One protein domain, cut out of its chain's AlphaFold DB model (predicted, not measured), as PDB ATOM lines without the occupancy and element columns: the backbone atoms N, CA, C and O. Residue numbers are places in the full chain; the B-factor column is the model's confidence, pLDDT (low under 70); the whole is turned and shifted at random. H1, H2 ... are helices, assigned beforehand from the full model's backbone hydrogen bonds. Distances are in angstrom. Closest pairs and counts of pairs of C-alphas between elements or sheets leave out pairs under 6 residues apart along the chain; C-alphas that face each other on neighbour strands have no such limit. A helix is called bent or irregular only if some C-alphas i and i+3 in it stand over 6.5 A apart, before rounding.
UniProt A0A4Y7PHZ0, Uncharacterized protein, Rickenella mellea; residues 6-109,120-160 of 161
ATOM      1  N   GLU A   6     641.189 382.835 443.290       92.75
ATOM      2  CA  GLU A   6     641.472 382.170 442.013       92.75
ATOM      3  C   GLU A   6     641.033 380.703 442.041       92.75
ATOM      4  O   GLU A   6     640.295 380.280 441.159       92.75
ATOM      5  N   GLN A   7     641.368 379.960 443.103       93.62
ATOM      6  CA  GLN A   7     640.960 378.557 443.261       93.62
ATOM      7  C   GLN A   7     639.435 378.391 443.322       93.62
ATOM      8  O   GLN A   7     638.888 377.410 442.819       93.62
ATOM      9  N   ILE A   8     638.728 379.348 443.929       93.69
ATOM     10  CA  ILE A   8     637.260 379.345 443.977       93.69
ATOM     11  C   ILE A   8     636.682 379.600 442.576       93.69
ATOM     12  O   ILE A   8     635.763 378.897 442.153       93.69
ATOM     13  N   GLY A   9     637.246 380.559 441.835       94.50
ATOM     14  CA  GLY A   9     636.863 380.835 440.449       94.50
ATOM     15  C   GLY A   9     637.104 379.641 439.518       94.50
ATOM     16  O   GLY A   9     636.231 379.289 438.726       94.50
ATOM     17  N   GLU A  10     638.243 378.963 439.662       95.00
ATOM     18  CA  GLU A  10     638.559 377.728 438.936       95.00
ATOM     19  C   GLU A  10     637.546 376.616 439.233       95.00
ATOM     20  O   GLU A  10     637.082 375.946 438.311       95.00
ATOM     21  N   ALA A  11     637.134 376.449 440.493       94.69
ATOM     22  CA  ALA A  11     636.125 375.460 440.868       94.69
ATOM     23  C   ALA A  11     634.749 375.749 440.236       94.69
ATOM     24  O   ALA A  11     634.088 374.829 439.746       94.69
ATOM     25  N   ILE A  12     634.329 377.019 440.187       96.44
ATOM     26  CA  ILE A  12     633.097 377.445 439.498       96.44
ATOM     27  C   ILE A  12     633.186 377.152 437.996       96.44
ATOM     28  O   ILE A  12     632.230 376.643 437.399       96.44
ATOM     29  N   GLN A  13     634.331 377.450 437.378       96.31
ATOM     30  CA  GLN A  13     634.544 377.210 435.953       96.31
ATOM     31  C   GLN A  13     634.583 375.712 435.625       96.31
ATOM     32  O   GLN A  13     634.036 375.299 434.601       96.31
ATOM     33  N   ALA A  14     635.168 374.891 436.499       94.62
ATOM     34  CA  ALA A  14     635.184 373.439 436.353       94.62
ATOM     35  C   ALA A  14     633.760 372.866 436.336       94.62
ATOM     36  O   ALA A  14     633.424 372.111 435.429       94.62
ATOM     37  N   ILE A  15     632.876 373.295 437.250       96.06
ATOM     38  CA  ILE A  15     631.457 372.883 437.233       96.06
ATOM     39  C   ILE A  15     630.789 373.274 435.902       96.06
ATOM     40  O   ILE A  15     630.050 372.476 435.320       96.06
ATOM     41  N   SER A  16     631.076 374.469 435.378       96.12
ATOM     42  CA  SER A  16     630.544 374.908 434.082       96.12
ATOM     43  C   SER A  16     630.986 374.012 432.925       96.12
ATOM     44  O   SER A  16     630.164 373.558 432.126       96.12
ATOM     45  N   ASN A  17     632.292 373.764 432.833       94.94
ATOM     46  CA  ASN A  17     632.914 373.083 431.702       94.94
ATOM     47  C   ASN A  17     632.674 371.573 431.729       94.94
ATOM     48  O   ASN A  17     632.504 370.963 430.677       94.94
ATOM     49  N   GLU A  18     632.670 370.974 432.917       92.62
ATOM     50  CA  GLU A  18     632.613 369.522 433.092       92.62
ATOM     51  C   GLU A  18     631.184 369.020 433.305       92.62
ATOM     52  O   GLU A  18     630.890 367.882 432.955       92.62
ATOM     53  N   CYS A  19     630.283 369.854 433.840       93.00
ATOM     54  CA  CYS A  19     628.900 369.464 434.119       93.00
ATOM     55  C   CYS A  19     627.901 370.267 433.277       93.00
ATOM     56  O   CYS A  19     627.284 369.720 432.365       93.00
ATOM     57  N   VAL A  20     627.749 371.569 433.537       94.69
ATOM     58  CA  VAL A  20     626.630 372.372 433.001       94.69
ATOM     59  C   VAL A  20     626.626 372.408 431.471       94.69
ATOM     60  O   VAL A  20     625.614 372.107 430.838       94.69
ATOM     61  N   THR A  21     627.760 372.745 430.858       93.56
ATOM     62  CA  THR A  21     627.873 372.890 429.402       93.56
ATOM     63  C   THR A  21     627.651 371.555 428.676       93.56
ATOM     64  O   THR A  21     626.822 371.516 427.760       93.56
ATOM     65  N   PRO A  22     628.296 370.440 429.078       89.50
ATOM     66  CA  PRO A  22     627.983 369.117 428.544       89.50
ATOM     67  C   PRO A  22     626.509 368.719 428.706       89.50
ATOM     68  O   PRO A  22     625.919 368.221 427.748       89.50
ATOM     69  N   MET A  23     625.880 368.989 429.856       87.94
ATOM     70  CA  MET A  23     624.460 368.675 430.089       87.94
ATOM     71  C   MET A  23     623.511 369.460 429.168       87.94
ATOM     72  O   MET A  23     622.485 368.933 428.733       87.94
ATOM     73  N   LEU A  24     623.851 370.704 428.819       88.62
ATOM     74  CA  LEU A  24     623.065 371.528 427.892       88.62
ATOM     75  C   LEU A  24     623.216 371.102 426.426       88.62
ATOM     76  O   LEU A  24     622.296 371.307 425.626       88.62
ATOM     77  N   ASN A  25     624.377 370.555 426.067       86.44
ATOM     78  CA  ASN A  25     624.790 370.364 424.676       86.44
ATOM     79  C   ASN A  25     624.898 368.895 424.250       86.44
ATOM     80  O   ASN A  25     625.351 368.622 423.141       86.44
ATOM     81  N   GLY A  26     624.487 367.943 425.091       78.31
ATOM     82  CA  GLY A  26     624.549 366.525 424.733       78.31
ATOM     83  C   GLY A  26     625.931 365.894 424.910       78.31
ATOM     84  O   GLY A  26     626.220 364.877 424.286       78.31
ATOM     85  N   GLY A  27     626.799 366.466 425.747       72.56
ATOM     86  CA  GLY A  27     628.158 365.963 425.978       72.56
ATOM     87  C   GLY A  27     628.203 364.562 426.603       72.56
ATOM     88  O   GLY A  27     629.165 363.826 426.400       72.56
ATOM     89  N   PHE A  28     627.130 364.135 427.273       75.69
ATOM     90  CA  PHE A  28     627.011 362.805 427.875       75.69
ATOM     91  C   PHE A  28     626.326 361.812 426.939       75.69
ATOM     92  O   PHE A  28     625.286 361.244 427.247       75.69
ATOM     93  N   GLY A  29     626.912 361.613 425.760       63.12
ATOM     94  CA  GLY A  29     626.407 360.648 424.783       63.12
ATOM     95  C   GLY A  29     625.112 361.078 424.089       63.12
ATOM     96  O   GLY A  29     624.285 360.234 423.759       63.12
ATOM     97  N   GLY A  30     624.932 362.384 423.878       71.19
ATOM     98  CA  GLY A  30     623.745 362.968 423.249       71.19
ATOM     99  C   GLY A  30     622.606 363.291 424.218       71.19
ATOM    100  O   GLY A  30     621.598 363.845 423.788       71.19
ATOM    101  N   ILE A  31     622.755 362.988 425.511       74.88
ATOM    102  CA  ILE A  31     621.742 363.274 426.533       74.88
ATOM    103  C   ILE A  31     621.699 364.779 426.816       74.88
ATOM    104  O   ILE A  31     622.692 365.370 427.244       74.88
ATOM    105  N   ILE A  32     620.537 365.390 426.588       82.19
ATOM    106  CA  ILE A  32     620.292 366.815 426.816       82.19
ATOM    107  C   ILE A  32     619.377 366.968 428.030       82.19
ATOM    108  O   ILE A  32     618.250 366.486 428.022       82.19
ATOM    109  N   PHE A  33     619.843 367.699 429.040       80.06
ATOM    110  CA  PHE A  33     619.137 367.897 430.312       80.06
ATOM    111  C   PHE A  33     618.358 369.221 430.379       80.06
ATOM    112  O   PHE A  33     617.848 369.582 431.431       80.06
ATOM    113  N   LYS A  34     618.265 369.976 429.273       79.38
ATOM    114  CA  LYS A  34     617.674 371.334 429.231       79.38
ATOM    115  C   LYS A  34     616.274 371.443 429.843       79.38
ATOM    116  O   LYS A  34     615.939 372.503 430.359       79.38
ATOM    117  N   GLU A  35     615.487 370.378 429.771       80.94
ATOM    118  CA  GLU A  35     614.116 370.323 430.289       80.94
ATOM    119  C   GLU A  35     613.997 369.485 431.573       80.94
ATOM    120  O   GLU A  35     612.911 369.390 432.141       80.94
ATOM    121  N   ASP A  36     615.095 368.892 432.057       81.38
ATOM    122  CA  ASP A  36     615.093 368.098 433.284       81.38
ATOM    123  C   ASP A  36     614.904 369.019 434.511       81.38
ATOM    124  O   ASP A  36     615.718 369.926 434.734       81.38
ATOM    125  N   PRO A  37     613.857 368.817 435.337       78.44
ATOM    126  CA  PRO A  37     613.583 369.684 436.483       78.44
ATOM    127  C   PRO A  37     614.709 369.709 437.526       78.44
ATOM    128  O   PRO A  37     614.955 370.746 438.147       78.44
ATOM    129  N   SER A  38     615.408 368.588 437.707       83.56
ATOM    130  CA  SER A  38     616.526 368.469 438.645       83.56
ATOM    131  C   SER A  38     617.734 369.244 438.126       83.56
ATOM    132  O   SER A  38     618.370 369.977 438.884       83.56
ATOM    133  N   PHE A  39     618.013 369.161 436.822       87.25
ATOM    134  CA  PHE A  39     619.045 369.972 436.187       87.25
ATOM    135  C   PHE A  39     618.730 371.465 436.279       87.25
ATOM    136  O   PHE A  39     619.611 372.242 436.633       87.25
ATOM    137  N   LEU A  40     617.491 371.883 436.005       86.75
ATOM    138  CA  LEU A  40     617.094 373.291 436.098       86.75
ATOM    139  C   LEU A  40     617.297 373.849 437.513       86.75
ATOM    140  O   LEU A  40     617.836 374.946 437.669       86.75
ATOM    141  N   LEU A  41     616.932 373.080 438.542       91.31
ATOM    142  CA  LEU A  41     617.154 373.453 439.939       91.31
ATOM    143  C   LEU A  41     618.651 373.593 440.266       91.31
ATOM    144  O   LEU A  41     619.069 374.591 440.863       91.31
ATOM    145  N   LEU A  42     619.469 372.622 439.851       90.31
ATOM    146  CA  LEU A  42     620.916 372.657 440.070       90.31
ATOM    147  C   LEU A  42     621.586 373.794 439.294       90.31
ATOM    148  O   LEU A  42     622.455 374.475 439.832       90.31
ATOM    149  N   ASN A  43     621.156 374.053 438.060       94.62
ATOM    150  CA  ASN A  43     621.685 375.130 437.232       94.62
ATOM    151  C   ASN A  43     621.334 376.511 437.801       94.62
ATOM    152  O   ASN A  43     622.178 377.404 437.806       94.62
ATOM    153  N   ASN A  44     620.131 376.692 438.349       94.56
ATOM    154  CA  ASN A  44     619.787 377.919 439.073       94.56
ATOM    155  C   ASN A  44     620.660 378.085 440.325       94.56
ATOM    156  O   ASN A  44     621.265 379.136 440.511       94.56
ATOM    157  N   THR A  45     620.839 377.018 441.108       94.62
ATOM    158  CA  THR A  45     621.725 377.027 442.288       94.62
ATOM    159  C   THR A  45     623.175 377.362 441.916       94.62
ATOM    160  O   THR A  45     623.854 378.103 442.630       94.62
ATOM    161  N   TYR A  46     623.653 376.855 440.779       97.38
ATOM    162  CA  TYR A  46     624.966 377.181 440.228       97.38
ATOM    163  C   TYR A  46     625.088 378.661 439.859       97.38
ATOM    164  O   TYR A  46     626.068 379.308 440.237       97.38
ATOM    165  N   ARG A  47     624.086 379.219 439.171       97.12
ATOM    166  CA  ARG A  47     624.052 380.643 438.809       97.12
ATOM    167  C   ARG A  47     624.035 381.538 440.045       97.12
ATOM    168  O   ARG A  47     624.817 382.482 440.102       97.12
ATOM    169  N   ASP A  48     623.226 381.200 441.045       96.62
ATOM    170  CA  ASP A  48     623.128 381.961 442.292       96.62
ATOM    171  C   ASP A  48     624.442 381.914 443.082       96.62
ATOM    172  O   ASP A  48     624.937 382.945 443.534       96.62
ATOM    173  N   THR A  49     625.056 380.732 443.199       95.69
ATOM    174  CA  THR A  49     626.375 380.562 443.839       95.69
ATOM    175  C   THR A  49     627.456 381.373 443.119       95.69
ATOM    176  O   THR A  49     628.282 382.021 443.759       95.69
ATOM    177  N   THR A  50     627.424 381.383 441.785       96.44
ATOM    178  CA  THR A  50     628.368 382.141 440.952       96.44
ATOM    179  C   THR A  50     628.186 383.648 441.124       96.44
ATOM    180  O   THR A  50     629.165 384.371 441.292       96.44
ATOM    181  N   GLN A  51     626.943 384.137 441.147       96.25
ATOM    182  CA  GLN A  51     626.669 385.552 441.392       96.25
ATOM    183  C   GLN A  51     627.117 385.970 442.796       96.25
ATOM    184  O   GLN A  51     627.834 386.959 442.943       96.25
ATOM    185  N   LYS A  52     626.790 385.163 443.817       95.56
ATOM    186  CA  LYS A  52     627.249 385.388 445.195       95.56
ATOM    187  C   LYS A  52     628.769 385.482 445.288       95.56
ATOM    188  O   LYS A  52     629.268 386.324 446.024       95.56
ATOM    189  N   PHE A  53     629.511 384.661 444.545       96.19
ATOM    190  CA  PHE A  53     630.973 384.736 444.502       96.19
ATOM    191  C   PHE A  53     631.479 386.087 443.984       96.19
ATOM    192  O   PHE A  53     632.357 386.693 444.608       96.19
ATOM    193  N   TYR A  54     630.923 386.576 442.874       94.75
ATOM    194  CA  TYR A  54     631.308 387.874 442.320       94.75
ATOM    195  C   TYR A  54     630.958 389.022 443.270       94.75
ATOM    196  O   TYR A  54     631.808 389.878 443.529       94.75
ATOM    197  N   ASP A  55     629.762 388.995 443.859       94.50
ATOM    198  CA  ASP A  55     629.316 390.005 444.822       94.50
ATOM    199  C   ASP A  55     630.203 390.005 446.076       94.50
ATOM    200  O   ASP A  55     630.676 391.055 446.518       94.50
ATOM    201  N   ALA A  56     630.501 388.822 446.619       93.44
ATOM    202  CA  ALA A  56     631.358 388.655 447.788       93.44
ATOM    203  C   ALA A  56     632.790 389.140 447.532       93.44
ATOM    204  O   ALA A  56     633.395 389.781 448.395       93.44
ATOM    205  N   THR A  57     633.317 388.882 446.332       93.31
ATOM    206  CA  THR A  57     634.650 389.332 445.915       93.31
ATOM    207  C   THR A  57     634.700 390.852 445.778       93.31
ATOM    208  O   THR A  57     635.616 391.484 446.309       93.31
ATOM    209  N   ALA A  58     633.693 391.461 445.144       94.25
ATOM    210  CA  ALA A  58     633.593 392.914 445.003       94.25
ATOM    211  C   ALA A  58     633.474 393.623 446.364       94.25
ATOM    212  O   ALA A  58     634.118 394.646 446.598       94.25
ATOM    213  N   GLN A  59     632.698 393.047 447.285       93.88
ATOM    214  CA  GLN A  59     632.482 393.576 448.635       93.88
ATOM    215  C   GLN A  59     633.604 393.221 449.624       93.88
ATOM    216  O   GLN A  59     633.604 393.712 450.751       93.88
ATOM    217  N   LYS A  60     634.556 392.360 449.230       92.50
ATOM    218  CA  LYS A  60     635.578 391.768 450.117       92.50
ATOM    219  C   LYS A  60     634.963 391.092 451.357       92.50
ATOM    220  O   LYS A  60     635.559 391.097 452.437       92.50
ATOM    221  N   ASN A  61     633.772 390.513 451.201       93.31
ATOM    222  CA  ASN A  61     633.009 389.903 452.283       93.31
ATOM    223  C   ASN A  61     633.440 388.444 452.493       93.31
ATOM    224  O   ASN A  61     633.106 387.556 451.708       93.31
ATOM    225  N   LYS A  62     634.186 388.198 453.574       90.69
ATOM    226  CA  LYS A  62     634.758 386.880 453.887       90.69
ATOM    227  C   LYS A  62     633.712 385.831 454.261       90.69
ATOM    228  O   LYS A  62     633.942 384.656 453.988       90.69
ATOM    229  N   ASP A  63     632.590 386.239 454.845       92.06
ATOM    230  CA  ASP A  63     631.535 385.310 455.253       92.06
ATOM    231  C   ASP A  63     630.794 384.777 454.024       92.06
ATOM    232  O   ASP A  63     630.635 383.569 453.875       92.06
ATOM    233  N   LEU A  64     630.481 385.654 453.065       92.31
ATOM    234  CA  LEU A  64     629.899 385.240 451.786       92.31
ATOM    235  C   LEU A  64     630.867 384.389 450.951       92.31
ATOM    236  O   LEU A  64     630.446 383.425 450.317       92.31
ATOM    237  N   ILE A  65     632.170 384.700 450.971       92.62
ATOM    238  CA  ILE A  65     633.185 383.843 450.333       92.62
ATOM    239  C   ILE A  65     633.156 382.442 450.954       92.62
ATOM    240  O   ILE A  65     633.208 381.452 450.227       92.62
ATOM    241  N   LYS A  66     633.047 382.344 452.282       92.69
ATOM    242  CA  LYS A  66     632.955 381.057 452.971       92.69
ATOM    243  C   LYS A  66     631.686 380.295 452.582       92.69
ATOM    244  O   LYS A  66     631.783 379.115 452.272       92.69
ATOM    245  N   GLU A  67     630.535 380.962 452.524       93.75
ATOM    246  CA  GLU A  67     629.286 380.341 452.060       93.75
ATOM    247  C   GLU A  67     629.416 379.756 450.646       93.75
ATOM    248  O   GLU A  67     628.964 378.642 450.393       93.75
ATOM    249  N   VAL A  68     630.066 380.482 449.729       95.31
ATOM    250  CA  VAL A  68     630.341 379.994 448.370       95.31
ATOM    251  C   VAL A  68     631.247 378.764 448.407       95.31
ATOM    252  O   VAL A  68     630.941 377.761 447.763       95.31
ATOM    253  N   VAL A  69     632.346 378.818 449.164       94.81
ATOM    254  CA  VAL A  69     633.291 377.696 449.303       94.81
ATOM    255  C   VAL A  69     632.588 376.446 449.825       94.81
ATOM    256  O   VAL A  69     632.803 375.362 449.287       94.81
ATOM    257  N   ASP A  70     631.725 376.598 450.827       94.50
ATOM    258  CA  ASP A  70     631.002 375.485 451.439       94.50
ATOM    259  C   ASP A  70     629.909 374.922 450.501       94.50
ATOM    260  O   ASP A  70     629.603 373.727 450.547       94.50
ATOM    261  N   ALA A  71     629.355 375.744 449.601       95.00
ATOM    262  CA  ALA A  71     628.315 375.346 448.649       95.00
ATOM    263  C   ALA A  71     628.842 374.625 447.390       95.00
ATOM    264  O   ALA A  71     628.118 373.819 446.799       95.00
ATOM    265  N   LEU A  72     630.085 374.875 446.966       94.31
ATOM    266  CA  LEU A  72     630.622 374.338 445.705       94.31
ATOM    267  C   LEU A  72     630.779 372.802 445.679       94.31
ATOM    268  O   LEU A  72     630.316 372.187 444.713       94.31
ATOM    269  N   PRO A  73     631.376 372.139 446.694       94.06
ATOM    270  CA  PRO A  73     631.513 370.681 446.698       94.06
ATOM    271  C   PRO A  73     630.184 369.908 446.614       94.06
ATOM    272  O   PRO A  73     630.084 369.013 445.767       94.06
ATOM    273  N   PRO A  74     629.144 370.209 447.427       92.62
ATOM    274  CA  PRO A  74     627.872 369.499 447.315       92.62
ATOM    275  C   PRO A  74     627.160 369.802 445.994       92.62
ATOM    276  O   PRO A  74     626.567 368.896 445.411       92.62
ATOM    277  N   LEU A  75     627.263 371.031 445.475       93.62
ATOM    278  CA  LEU A  75     626.703 371.383 444.172       93.62
ATOM    279  C   LEU A  75     627.314 370.537 443.047       93.62
ATOM    280  O   LEU A  75     626.577 369.935 442.266       93.62
ATOM    281  N   ARG A  76     628.649 370.439 442.998       94.00
ATOM    282  CA  ARG A  76     629.358 369.596 442.024       94.00
ATOM    283  C   ARG A  76     628.915 368.136 442.122       94.00
ATOM    284  O   ARG A  76     628.533 367.542 441.118       94.00
ATOM    285  N   LYS A  77     628.889 367.584 443.337       86.56
ATOM    286  CA  LYS A  77     628.473 366.197 443.578       86.56
ATOM    287  C   LYS A  77     627.039 365.925 443.110       86.56
ATOM    288  O   LYS A  77     626.759 364.844 442.592       86.56
ATOM    289  N   ASN A  78     626.131 366.884 443.275       87.38
ATOM    290  CA  ASN A  78     624.748 366.735 442.827       87.38
ATOM    291  C   ASN A  78     624.639 366.693 441.296       87.38
ATOM    292  O   ASN A  78     623.890 365.866 440.776       87.38
ATOM    293  N   PHE A  79     625.411 367.513 440.573       89.69
ATOM    294  CA  PHE A  79     625.496 367.406 439.112       89.69
ATOM    295  C   PHE A  79     626.038 366.044 438.677       89.69
ATOM    296  O   PHE A  79     625.421 365.376 437.853       89.69
ATOM    297  N   GLU A  80     627.154 365.605 439.262       82.50
ATOM    298  CA  GLU A  80     627.763 364.305 438.957       82.50
ATOM    299  C   GLU A  80     626.798 363.142 439.238       82.50
ATOM    300  O   GLU A  80     626.734 362.186 438.467       82.50
ATOM    301  N   THR A  81     626.011 363.232 440.312       78.81
ATOM    302  CA  THR A  81     624.985 362.234 440.653       78.81
ATOM    303  C   THR A  81     623.885 362.194 439.594       78.81
ATOM    304  O   THR A  81     623.593 361.121 439.077       78.81
ATOM    305  N   LEU A  82     623.342 363.352 439.204       79.62
ATOM    306  CA  LEU A  82     622.307 363.436 438.170       79.62
ATOM    307  C   LEU A  82     622.796 362.892 436.818       79.62
ATOM    308  O   LEU A  82     622.087 362.134 436.159       79.62
ATOM    309  N   ILE A  83     624.026 363.235 436.425       80.62
ATOM    310  CA  ILE A  83     624.657 362.708 435.207       80.62
ATOM    311  C   ILE A  83     624.764 361.180 435.283       80.62
ATOM    312  O   ILE A  83     624.390 360.486 434.338       80.62
ATOM    313  N   ASN A  84     625.257 360.644 436.402       75.94
ATOM    314  CA  ASN A  84     625.425 359.205 436.583       75.94
ATOM    315  C   ASN A  84     624.093 358.450 436.573       75.94
ATOM    316  O   ASN A  84     623.998 357.403 435.930       75.94
ATOM    317  N   ASP A  85     623.073 358.970 437.252       72.12
ATOM    318  CA  ASP A  85     621.756 358.341 437.319       72.12
ATOM    319  C   ASP A  85     621.111 358.256 435.932       72.12
ATOM    320  O   ASP A  85     620.625 357.189 435.543       72.12
ATOM    321  N   GLU A  86     621.191 359.331 435.144       74.69
ATOM    322  CA  GLU A  86     620.652 359.353 433.785       74.69
ATOM    323  C   GLU A  86     621.456 358.445 432.841       74.69
ATOM    324  O   GLU A  86     620.876 357.679 432.069       74.69
ATOM    325  N   LEU A  87     622.792 358.425 432.944       66.00
ATOM    326  CA  LEU A  87     623.623 357.481 432.187       66.00
ATOM    327  C   LEU A  87     623.250 356.026 432.501       66.00
ATOM    328  O   LEU A  87     623.074 355.218 431.588       66.00
ATOM    329  N   ILE A  88     623.088 355.681 433.781       65.75
ATOM    330  CA  ILE A  88     622.679 354.338 434.208       65.75
ATOM    331  C   ILE A  88     621.274 354.013 433.696       65.75
ATOM    332  O   ILE A  88     621.044 352.894 433.224       65.75
ATOM    333  N   TYR A  89     620.338 354.961 433.780       66.12
ATOM    334  CA  TYR A  89     618.984 354.798 433.261       66.12
ATOM    335  C   TYR A  89     619.003 354.488 431.761       66.12
ATOM    336  O   TYR A  89     618.444 353.469 431.351       66.12
ATOM    337  N   ARG A  90     619.726 355.277 430.957       60.88
ATOM    338  CA  ARG A  90     619.836 355.083 429.502       60.88
ATOM    339  C   ARG A  90     620.529 353.790 429.122       60.88
ATOM    340  O   ARG A  90     620.050 353.080 428.242       60.88
ATOM    341  N   ILE A  91     621.606 353.429 429.816       60.03
ATOM    342  CA  ILE A  91     622.262 352.131 429.621       60.03
ATOM    343  C   ILE A  91     621.260 351.001 429.883       60.03
ATOM    344  O   ILE A  91     621.140 350.095 429.064       60.03
ATOM    345  N   ARG A  92     620.490 351.064 430.978       58.06
ATOM    346  CA  ARG A  92     619.466 350.055 431.299       58.06
ATOM    347  C   ARG A  92     618.321 350.033 430.294       58.06
ATOM    348  O   ARG A  92     617.836 348.949 429.983       58.06
ATOM    349  N   GLU A  93     617.876 351.186 429.809       57.12
ATOM    350  CA  GLU A  93     616.833 351.309 428.788       57.12
ATOM    351  C   GLU A  93     617.285 350.644 427.482       57.12
ATOM    352  O   GLU A  93     616.613 349.737 426.991       57.12
ATOM    353  N   ILE A  94     618.477 350.991 426.990       52.28
ATOM    354  CA  ILE A  94     619.070 350.389 425.790       52.28
ATOM    355  C   ILE A  94     619.290 348.887 425.996       52.28
ATOM    356  O   ILE A  94     618.883 348.089 425.159       52.28
ATOM    357  N   SER A  95     619.849 348.460 427.133       50.38
ATOM    358  CA  SER A  95     620.010 347.036 427.462       50.38
ATOM    359  C   SER A  95     618.676 346.286 427.516       50.38
ATOM    360  O   SER A  95     618.606 345.125 427.108       50.38
ATOM    361  N   ARG A  96     617.601 346.923 427.994       49.25
ATOM    362  CA  ARG A  96     616.251 346.346 427.990       49.25
ATOM    363  C   ARG A  96     615.702 346.226 426.582       49.25
ATOM    364  O   ARG A  96     615.166 345.178 426.273       49.25
ATOM    365  N   VAL A  97     615.864 347.229 425.726       41.78
ATOM    366  CA  VAL A  97     615.431 347.159 424.321       41.78
ATOM    367  C   VAL A  97     616.241 346.110 423.554       41.78
ATOM    368  O   VAL A  97     615.652 345.273 422.882       41.78
ATOM    369  N   CYS A  98     617.563 346.052 423.724       39.56
ATOM    370  CA  CYS A  98     618.409 345.047 423.074       39.56
ATOM    371  C   CYS A  98     618.128 343.622 423.576       39.56
ATOM    372  O   CYS A  98     618.183 342.678 422.790       39.56
ATOM    373  N   SER A  99     617.778 343.453 424.857       42.12
ATOM    374  CA  SER A  99     617.297 342.165 425.368       42.12
ATOM    375  C   SER A  99     615.864 341.876 424.928       42.12
ATOM    376  O   SER A  99     615.599 340.737 424.587       42.12
ATOM    377  N   PHE A 100     614.957 342.853 424.821       36.34
ATOM    378  CA  PHE A 100     613.594 342.638 424.317       36.34
ATOM    379  C   PHE A 100     613.540 342.401 422.809       36.34
ATOM    380  O   PHE A 100     612.623 341.729 422.372       36.34
ATOM    381  N   GLU A 101     614.487 342.896 422.012       37.88
ATOM    382  CA  GLU A 101     614.611 342.606 420.576       37.88
ATOM    383  C   GLU A 101     615.264 341.232 420.347       37.88
ATOM    384  O   GLU A 101     614.773 340.443 419.539       37.88
ATOM    385  N   ALA A 102     616.282 340.870 421.142       37.44
ATOM    386  CA  ALA A 102     616.830 339.510 421.168       37.44
ATOM    387  C   ALA A 102     615.824 338.479 421.729       37.44
ATOM    388  O   ALA A 102     615.813 337.320 421.308       37.44
ATOM    389  N   VAL A 103     614.945 338.906 422.643       34.25
ATOM    390  CA  VAL A 103     613.834 338.121 423.197       34.25
ATOM    391  C   VAL A 103     612.623 338.157 422.266       34.25
ATOM    392  O   VAL A 103     612.020 337.116 422.109       34.25
ATOM    393  N   LYS A 104     612.288 339.227 421.532       35.91
ATOM    394  CA  LYS A 104     611.244 339.205 420.477       35.91
ATOM    395  C   LYS A 104     611.636 338.271 419.339       35.91
ATOM    396  O   LYS A 104     610.781 337.575 418.805       35.91
ATOM    397  N   ALA A 105     612.929 338.195 419.024       37.66
ATOM    398  CA  ALA A 105     613.463 337.214 418.086       37.66
ATOM    399  C   ALA A 105     613.422 335.764 418.623       37.66
ATOM    400  O   ALA A 105     613.507 334.829 417.831       37.66
ATOM    401  N   LYS A 106     613.258 335.551 419.942       36.22
ATOM    402  CA  LYS A 106     613.156 334.218 420.583       36.22
ATOM    403  C   LYS A 106     611.784 333.873 421.183       36.22
ATOM    404  O   LYS A 106     611.522 332.705 421.443       36.22
ATOM    405  N   VAL A 107     610.910 334.847 421.403       31.56
ATOM    406  CA  VAL A 107     609.636 334.743 422.131       31.56
ATOM    407  C   VAL A 107     608.514 335.234 421.220       31.56
ATOM    408  O   VAL A 107     607.666 336.039 421.580       31.56
ATOM    409  N   ASN A 108     608.485 334.661 420.019       34.41
ATOM    410  CA  ASN A 108     607.228 334.300 419.369       34.41
ATOM    411  C   ASN A 108     606.737 332.961 419.946       34.41
ATOM    412  O   ASN A 108     606.540 331.984 419.230       34.41
ATOM    413  N   ALA A 109     606.560 332.919 421.267       29.31
ATOM    414  CA  ALA A 109     605.775 331.902 421.948       29.31
ATOM    415  C   ALA A 109     604.937 332.625 423.020       29.31
ATOM    416  O   ALA A 109     605.506 333.294 423.886       29.31
ATOM    417  N   THR A 120     619.532 338.589 441.442       37.34
ATOM    418  CA  THR A 120     620.852 338.106 441.903       37.34
ATOM    419  C   THR A 120     621.751 337.526 440.805       37.34
ATOM    420  O   THR A 120     622.905 337.213 441.085       37.34
ATOM    421  N   GLN A 121     621.289 337.455 439.550       38.12
ATOM    422  CA  GLN A 121     622.059 336.882 438.430       38.12
ATOM    423  C   GLN A 121     622.819 337.931 437.582       38.12
ATOM    424  O   GLN A 121     623.717 337.590 436.819       38.12
ATOM    425  N   TYR A 122     622.535 339.224 437.762       35.59
ATOM    426  CA  TYR A 122     623.043 340.309 436.908       35.59
ATOM    427  C   TYR A 122     624.575 340.552 436.870       35.59
ATOM    428  O   TYR A 122     625.056 341.053 435.851       35.59
ATOM    429  N   PRO A 123     625.393 340.222 437.896       40.00
ATOM    430  CA  PRO A 123     626.846 340.421 437.814       40.00
ATOM    431  C   PRO A 123     627.555 339.430 436.879       40.00
ATOM    432  O   PRO A 123     628.615 339.744 436.338       40.00
ATOM    433  N   LYS A 124     626.989 338.229 436.693       41.81
ATOM    434  CA  LYS A 124     627.545 337.203 435.798       41.81
ATOM    435  C   LYS A 124     627.241 337.545 434.337       41.81
ATOM    436  O   LYS A 124     628.134 337.476 433.495       41.81
ATOM    437  N   ASP A 125     626.045 338.073 434.095       40.09
ATOM    438  CA  ASP A 125     625.590 338.501 432.775       40.09
ATOM    439  C   ASP A 125     626.433 339.656 432.210       40.09
ATOM    440  O   ASP A 125     626.635 339.715 431.006       40.09
ATOM    441  N   ALA A 126     627.019 340.523 433.049       39.25
ATOM    442  CA  ALA A 126     627.896 341.615 432.605       39.25
ATOM    443  C   ALA A 126     629.200 341.142 431.926       39.25
ATOM    444  O   ALA A 126     629.720 341.833 431.047       39.25
ATOM    445  N   LYS A 127     629.736 339.969 432.307       42.50
ATOM    446  CA  LYS A 127     630.917 339.375 431.649       42.50
ATOM    447  C   LYS A 127     630.554 338.704 430.325       42.50
ATOM    448  O   LYS A 127     631.310 338.834 429.363       42.50
ATOM    449  N   ASP A 128     629.387 338.071 430.255       43.69
ATOM    450  CA  ASP A 128     628.878 337.464 429.020       43.69
ATOM    451  C   ASP A 128     628.381 338.536 428.018       43.69
ATOM    452  O   ASP A 128     628.506 338.372 426.802       43.69
ATOM    453  N   TYR A 129     627.967 339.710 428.518       45.12
ATOM    454  CA  TYR A 129     627.526 340.880 427.746       45.12
ATOM    455  C   TYR A 129     628.593 341.412 426.775       45.12
ATOM    456  O   TYR A 129     628.275 341.811 425.655       45.12
ATOM    457  N   ALA A 130     629.874 341.390 427.166       45.59
ATOM    458  CA  ALA A 130     630.978 341.835 426.309       45.59
ATOM    459  C   ALA A 130     631.203 340.893 425.109       45.59
ATOM    460  O   ALA A 130     631.541 341.348 424.012       45.59
ATOM    461  N   ALA A 131     630.973 339.588 425.298       45.59
ATOM    462  CA  ALA A 131     631.100 338.579 424.251       45.59
ATOM    463  C   ALA A 131     629.891 338.574 423.296       45.59
ATOM    464  O   ALA A 131     630.056 338.360 422.093       45.59
ATOM    465  N   GLU A 132     628.682 338.864 423.789       42.91
ATOM    466  CA  GLU A 132     627.482 339.014 422.950       42.91
ATOM    467  C   GLU A 132     627.476 340.328 422.143       42.91
ATOM    468  O   GLU A 132     627.103 340.329 420.967       42.91
ATOM    469  N   LEU A 133     628.033 341.417 422.689       43.72
ATOM    470  CA  LEU A 133     628.300 342.683 421.979       43.72
ATOM    471  C   LEU A 133     629.211 342.528 420.750       43.72
ATOM    472  O   LEU A 133     629.183 343.366 419.839       43.72
ATOM    473  N   ALA A 134     630.049 341.489 420.717       44.41
ATOM    474  CA  ALA A 134     630.885 341.160 419.565       44.41
ATOM    475  C   ALA A 134     630.093 340.465 418.440       44.41
ATOM    476  O   ALA A 134     630.478 340.582 417.277       44.41
ATOM    477  N   LYS A 135     628.973 339.802 418.772       43.16
ATOM    478  CA  LYS A 135     628.126 339.029 417.845       43.16
ATOM    479  C   LYS A 135     626.965 339.838 417.249       43.16
ATOM    480  O   LYS A 135     626.453 339.466 416.196       43.16
ATOM    481  N   LEU A 136     626.578 340.955 417.869       40.72
ATOM    482  CA  LEU A 136     625.552 341.870 417.356       40.72
ATOM    483  C   LEU A 136     626.078 342.655 416.138       40.72
ATOM    484  O   LEU A 136     626.845 343.621 416.247       40.72
ATOM    485  N   ARG A 137     625.700 342.189 414.944       43.88
ATOM    486  CA  ARG A 137     626.060 342.767 413.644       43.88
ATOM    487  C   ARG A 137     625.056 343.882 413.284       43.88
ATOM    488  O   ARG A 137     623.922 343.589 412.947       43.88
ATOM    489  N   ILE A 138     625.564 345.124 413.283       47.25
ATOM    490  CA  ILE A 138     625.041 346.372 412.667       47.25
ATOM    491  C   ILE A 138     623.853 347.071 413.363       47.25
ATOM    492  O   ILE A 138     622.725 346.631 413.217       47.25
ATOM    493  N   SER A 139     624.108 348.250 413.959       47.44
ATOM    494  CA  SER A 139     623.227 349.443 413.920       47.44
ATOM    495  C   SER A 139     623.869 350.653 414.640       47.44
ATOM    496  O   SER A 139     624.888 350.527 415.333       47.44
ATOM    497  N   LYS A 140     623.272 351.839 414.455       47.66
ATOM    498  CA  LYS A 140     623.591 353.124 415.111       47.66
ATOM    499  C   LYS A 140     623.632 353.013 416.647       47.66
ATOM    500  O   LYS A 140     624.520 353.599 417.268       47.66
ATOM    501  N   GLU A 141     622.792 352.151 417.224       45.75
ATOM    502  CA  GLU A 141     622.718 351.909 418.670       45.75
ATOM    503  C   GLU A 141     624.028 351.344 419.253       45.75
ATOM    504  O   GLU A 141     624.377 351.635 420.393       45.75
ATOM    505  N   ARG A 142     624.841 350.604 418.477       48.25
ATOM    506  CA  ARG A 142     626.148 350.095 418.951       48.25
ATOM    507  C   ARG A 142     627.177 351.210 419.146       48.25
ATOM    508  O   ARG A 142     628.051 351.089 420.006       48.25
ATOM    509  N   LYS A 143     627.123 352.269 418.329       53.31
ATOM    510  CA  LYS A 143     628.002 353.440 418.487       53.31
ATOM    511  C   LYS A 143     627.581 354.253 419.705       53.31
ATOM    512  O   LYS A 143     628.444 354.588 420.508       53.31
ATOM    513  N   GLU A 144     626.281 354.487 419.863       54.66
ATOM    514  CA  GLU A 144     625.713 355.187 421.022       54.66
ATOM    515  C   GLU A 144     626.008 354.430 422.324       54.66
ATOM    516  O   GLU A 144     626.536 355.014 423.265       54.66
ATOM    517  N   LEU A 145     625.826 353.107 422.350       52.12
ATOM    518  CA  LEU A 145     626.136 352.284 423.520       52.12
ATOM    519  C   LEU A 145     627.637 352.268 423.857       52.12
ATOM    520  O   LEU A 145     628.004 352.352 425.026       52.12
ATOM    521  N   LYS A 146     628.527 352.193 422.855       55.94
ATOM    522  CA  LYS A 146     629.981 352.296 423.084       55.94
ATOM    523  C   LYS A 146     630.387 353.668 423.621       55.94
ATOM    524  O   LYS A 146     631.265 353.728 424.474       55.94
ATOM    525  N   LEU A 147     629.762 354.737 423.129       57.75
ATOM    526  CA  LEU A 147     630.009 356.103 423.586       57.75
ATOM    527  C   LEU A 147     629.547 356.279 425.041       57.75
ATOM    528  O   LEU A 147     630.314 356.750 425.872       57.75
ATOM    529  N   LEU A 148     628.339 355.812 425.370       51.62
ATOM    530  CA  LEU A 148     627.792 355.854 426.728       51.62
ATOM    531  C   LEU A 148     628.633 355.033 427.717       51.62
ATOM    532  O   LEU A 148     628.933 355.509 428.810       51.62
ATOM    533  N   LEU A 149     629.073 353.833 427.326       51.84
ATOM    534  CA  LEU A 149     629.967 353.007 428.144       51.84
ATOM    535  C   LEU A 149     631.354 353.644 428.319       51.84
ATOM    536  O   LEU A 149     631.912 353.573 429.410       51.84
ATOM    537  N   GLY A 150     631.900 354.273 427.274       52.47
ATOM    538  CA  GLY A 150     633.157 355.021 427.351       52.47
ATOM    539  C   GLY A 150     633.073 356.173 428.352       52.47
ATOM    540  O   GLY A 150     633.886 356.236 429.274       52.47
ATOM    541  N   ASN A 151     632.027 356.995 428.237       52.22
ATOM    542  CA  ASN A 151     631.775 358.124 429.134       52.22
ATOM    543  C   ASN A 151     631.597 357.669 430.588       52.22
ATOM    544  O   ASN A 151     632.168 358.269 431.493       52.22
ATOM    545  N   PHE A 152     630.863 356.575 430.822       49.03
ATOM    546  CA  PHE A 152     630.692 355.999 432.158       49.03
ATOM    547  C   PHE A 152     632.022 355.530 432.773       49.03
ATOM    548  O   PHE A 152     632.279 355.764 433.953       49.03
ATOM    549  N   ILE A 153     632.892 354.884 431.986       53.47
ATOM    550  CA  ILE A 153     634.206 354.413 432.455       53.47
ATOM    551  C   ILE A 153     635.138 355.589 432.781       53.47
ATOM    552  O   ILE A 153     635.846 355.529 433.786       53.47
ATOM    553  N   GLU A 154     635.153 356.646 431.965       53.00
ATOM    554  CA  GLU A 154     635.937 357.859 432.247       53.00
ATOM    555  C   GLU A 154     635.441 358.589 433.497       53.00
ATOM    556  O   GLU A 154     636.250 358.927 434.362       53.00
ATOM    557  N   LEU A 155     634.123 358.736 433.661       48.22
ATOM    558  CA  LEU A 155     633.532 359.293 434.879       48.22
ATOM    559  C   LEU A 155     633.938 358.482 436.111       48.22
ATOM    560  O   LEU A 155     634.403 359.045 437.097       48.22
ATOM    561  N   LYS A 156     633.871 357.148 436.049       45.56
ATOM    562  CA  LYS A 156     634.253 356.304 437.189       45.56
ATOM    563  C   LYS A 156     635.742 356.411 437.548       45.56
ATOM    564  O   LYS A 156     636.081 356.329 438.726       45.56
ATOM    565  N   LYS A 157     636.621 356.622 436.561       48.28
ATOM    566  CA  LYS A 157     638.057 356.872 436.788       48.28
ATOM    567  C   LYS A 157     638.316 358.231 437.440       48.28
ATOM    568  O   LYS A 157     639.191 358.319 438.292       48.28
ATOM    569  N   ASN A 158     637.550 359.254 437.072       43.66
ATOM    570  CA  ASN A 158     637.713 360.609 437.606       43.66
ATOM    571  C   ASN A 158     637.093 360.788 439.004       43.66
ATOM    572  O   ASN A 158     637.473 361.710 439.719       43.66
ATOM    573  N   VAL A 159     636.182 359.899 439.415       36.41
ATOM    574  CA  VAL A 159     635.446 360.001 440.690       36.41
ATOM    575  C   VAL A 159     636.055 359.141 441.822       36.41
ATOM    576  O   VAL A 159     635.576 359.204 442.948       36.41
ATOM    577  N   ASN A 160     637.143 358.384 441.594       37.75
ATOM    578  CA  ASN A 160     637.768 357.497 442.604       37.75
ATOM    579  C   ASN A 160     636.733 356.650 443.392       37.75
ATOM    580  O   ASN A 160     636.671 356.692 444.622       37.75
TER     581      ASN A 160
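AT A GLANCE: This is residues 6 to 109 and 120 to 160 of the 161 residues of an uncharacterized protein of Rickenella mellea (UniProt A0A4Y7PHZ0). A long rod is built on one very long helix, H3, which is bent but runs nearly straight; H2 folds back along its first half as a helical hairpin, H1 joins them in a three-helix bundle, and H5 packs on H3 farther along. H4 touches no helix, and residues 103 to 109 and 120 to 128 stick out. The printed part has 145 residues with five named helices, in the order H1, H2, H3, H4, H5, and no named strand: all helix. It is loose, with a radius of gyration of the C-alphas of 20.1 A and spans of 71 by 30 by 27 A.

HOW THE PARTS SIT: The hub is H3, residues 62 to 104, assigned as one helix by its hydrogen bonds but bent: C-alphas 70 and 73 are 6.8 A apart, and its arms, H3a, residues 62 to 70, and H3b, residues 73 to 104, stand at a shallow tilt of 20 degrees. H2, residues 37 to 59, touches H3a with residues 49 to 57 alone, opposite ways at a shallow tilt of 27 degrees; the closest C-alphas, of Ala 56 and Leu 64, are 5.5 A apart. H2 touches H3b with residues 38 to 46 alone, the closest C-alphas being those of Leu 42 and Phe 79, 7.0 A apart. H1, residues 6 to 25, touches H3b with residues 15 to 23 alone, the same way at a shallow tilt of 24 degrees; the closest C-alphas are those of Ile 15 and Arg 76, 6.2 A apart. H1, H2 and H3b form an up and down bundle, each running against the one before. H5, residues 140 to 158, touches H3b with residues 145 to 152 alone, opposite ways at a shallow tilt of 33 degrees, only just short of steep; the closest C-alphas, of Leu 87 and Leu 148, are 7.1 A apart. H4, residues 122 to 132, is apart from H3b and H5. Every O i to N i+4 pair is within hydrogen-bond range in H2, H3a, H3b and H5, against 14 of 16 in H1 and 3 of 7 in H4, where 3 of 8 O i to N i+3 pairs are within range.

IN THESE COORDINATES: H3b measures 45.7 A from first to last C-alpha and ends at C-alpha 104, (611.244, 339.205, 420.477). H2 measures 32.8 A, H5 27.6 A and H1 26.8 A. H1 begins at C-alpha 6, (641.472, 382.170, 442.013), and is only just irregular: C-alphas 18 and 21 are 6.9 A apart. H5 ends at C-alpha 158, (637.713, 360.609, 437.606).

THE WHOLE: The two C-alphas farthest apart, of Lys 60 and Ala 109, are 72.6 A apart. Residues 110 to 119 are not printed, and C-alphas 109 and 120 are 25.8 A apart across this cut. The link from H1 to H2 is long, with 11 residues. The mean pLDDT of the printed part is 70.2; residue 29 and residues 87 to 109 and 120 to 160 are under 70.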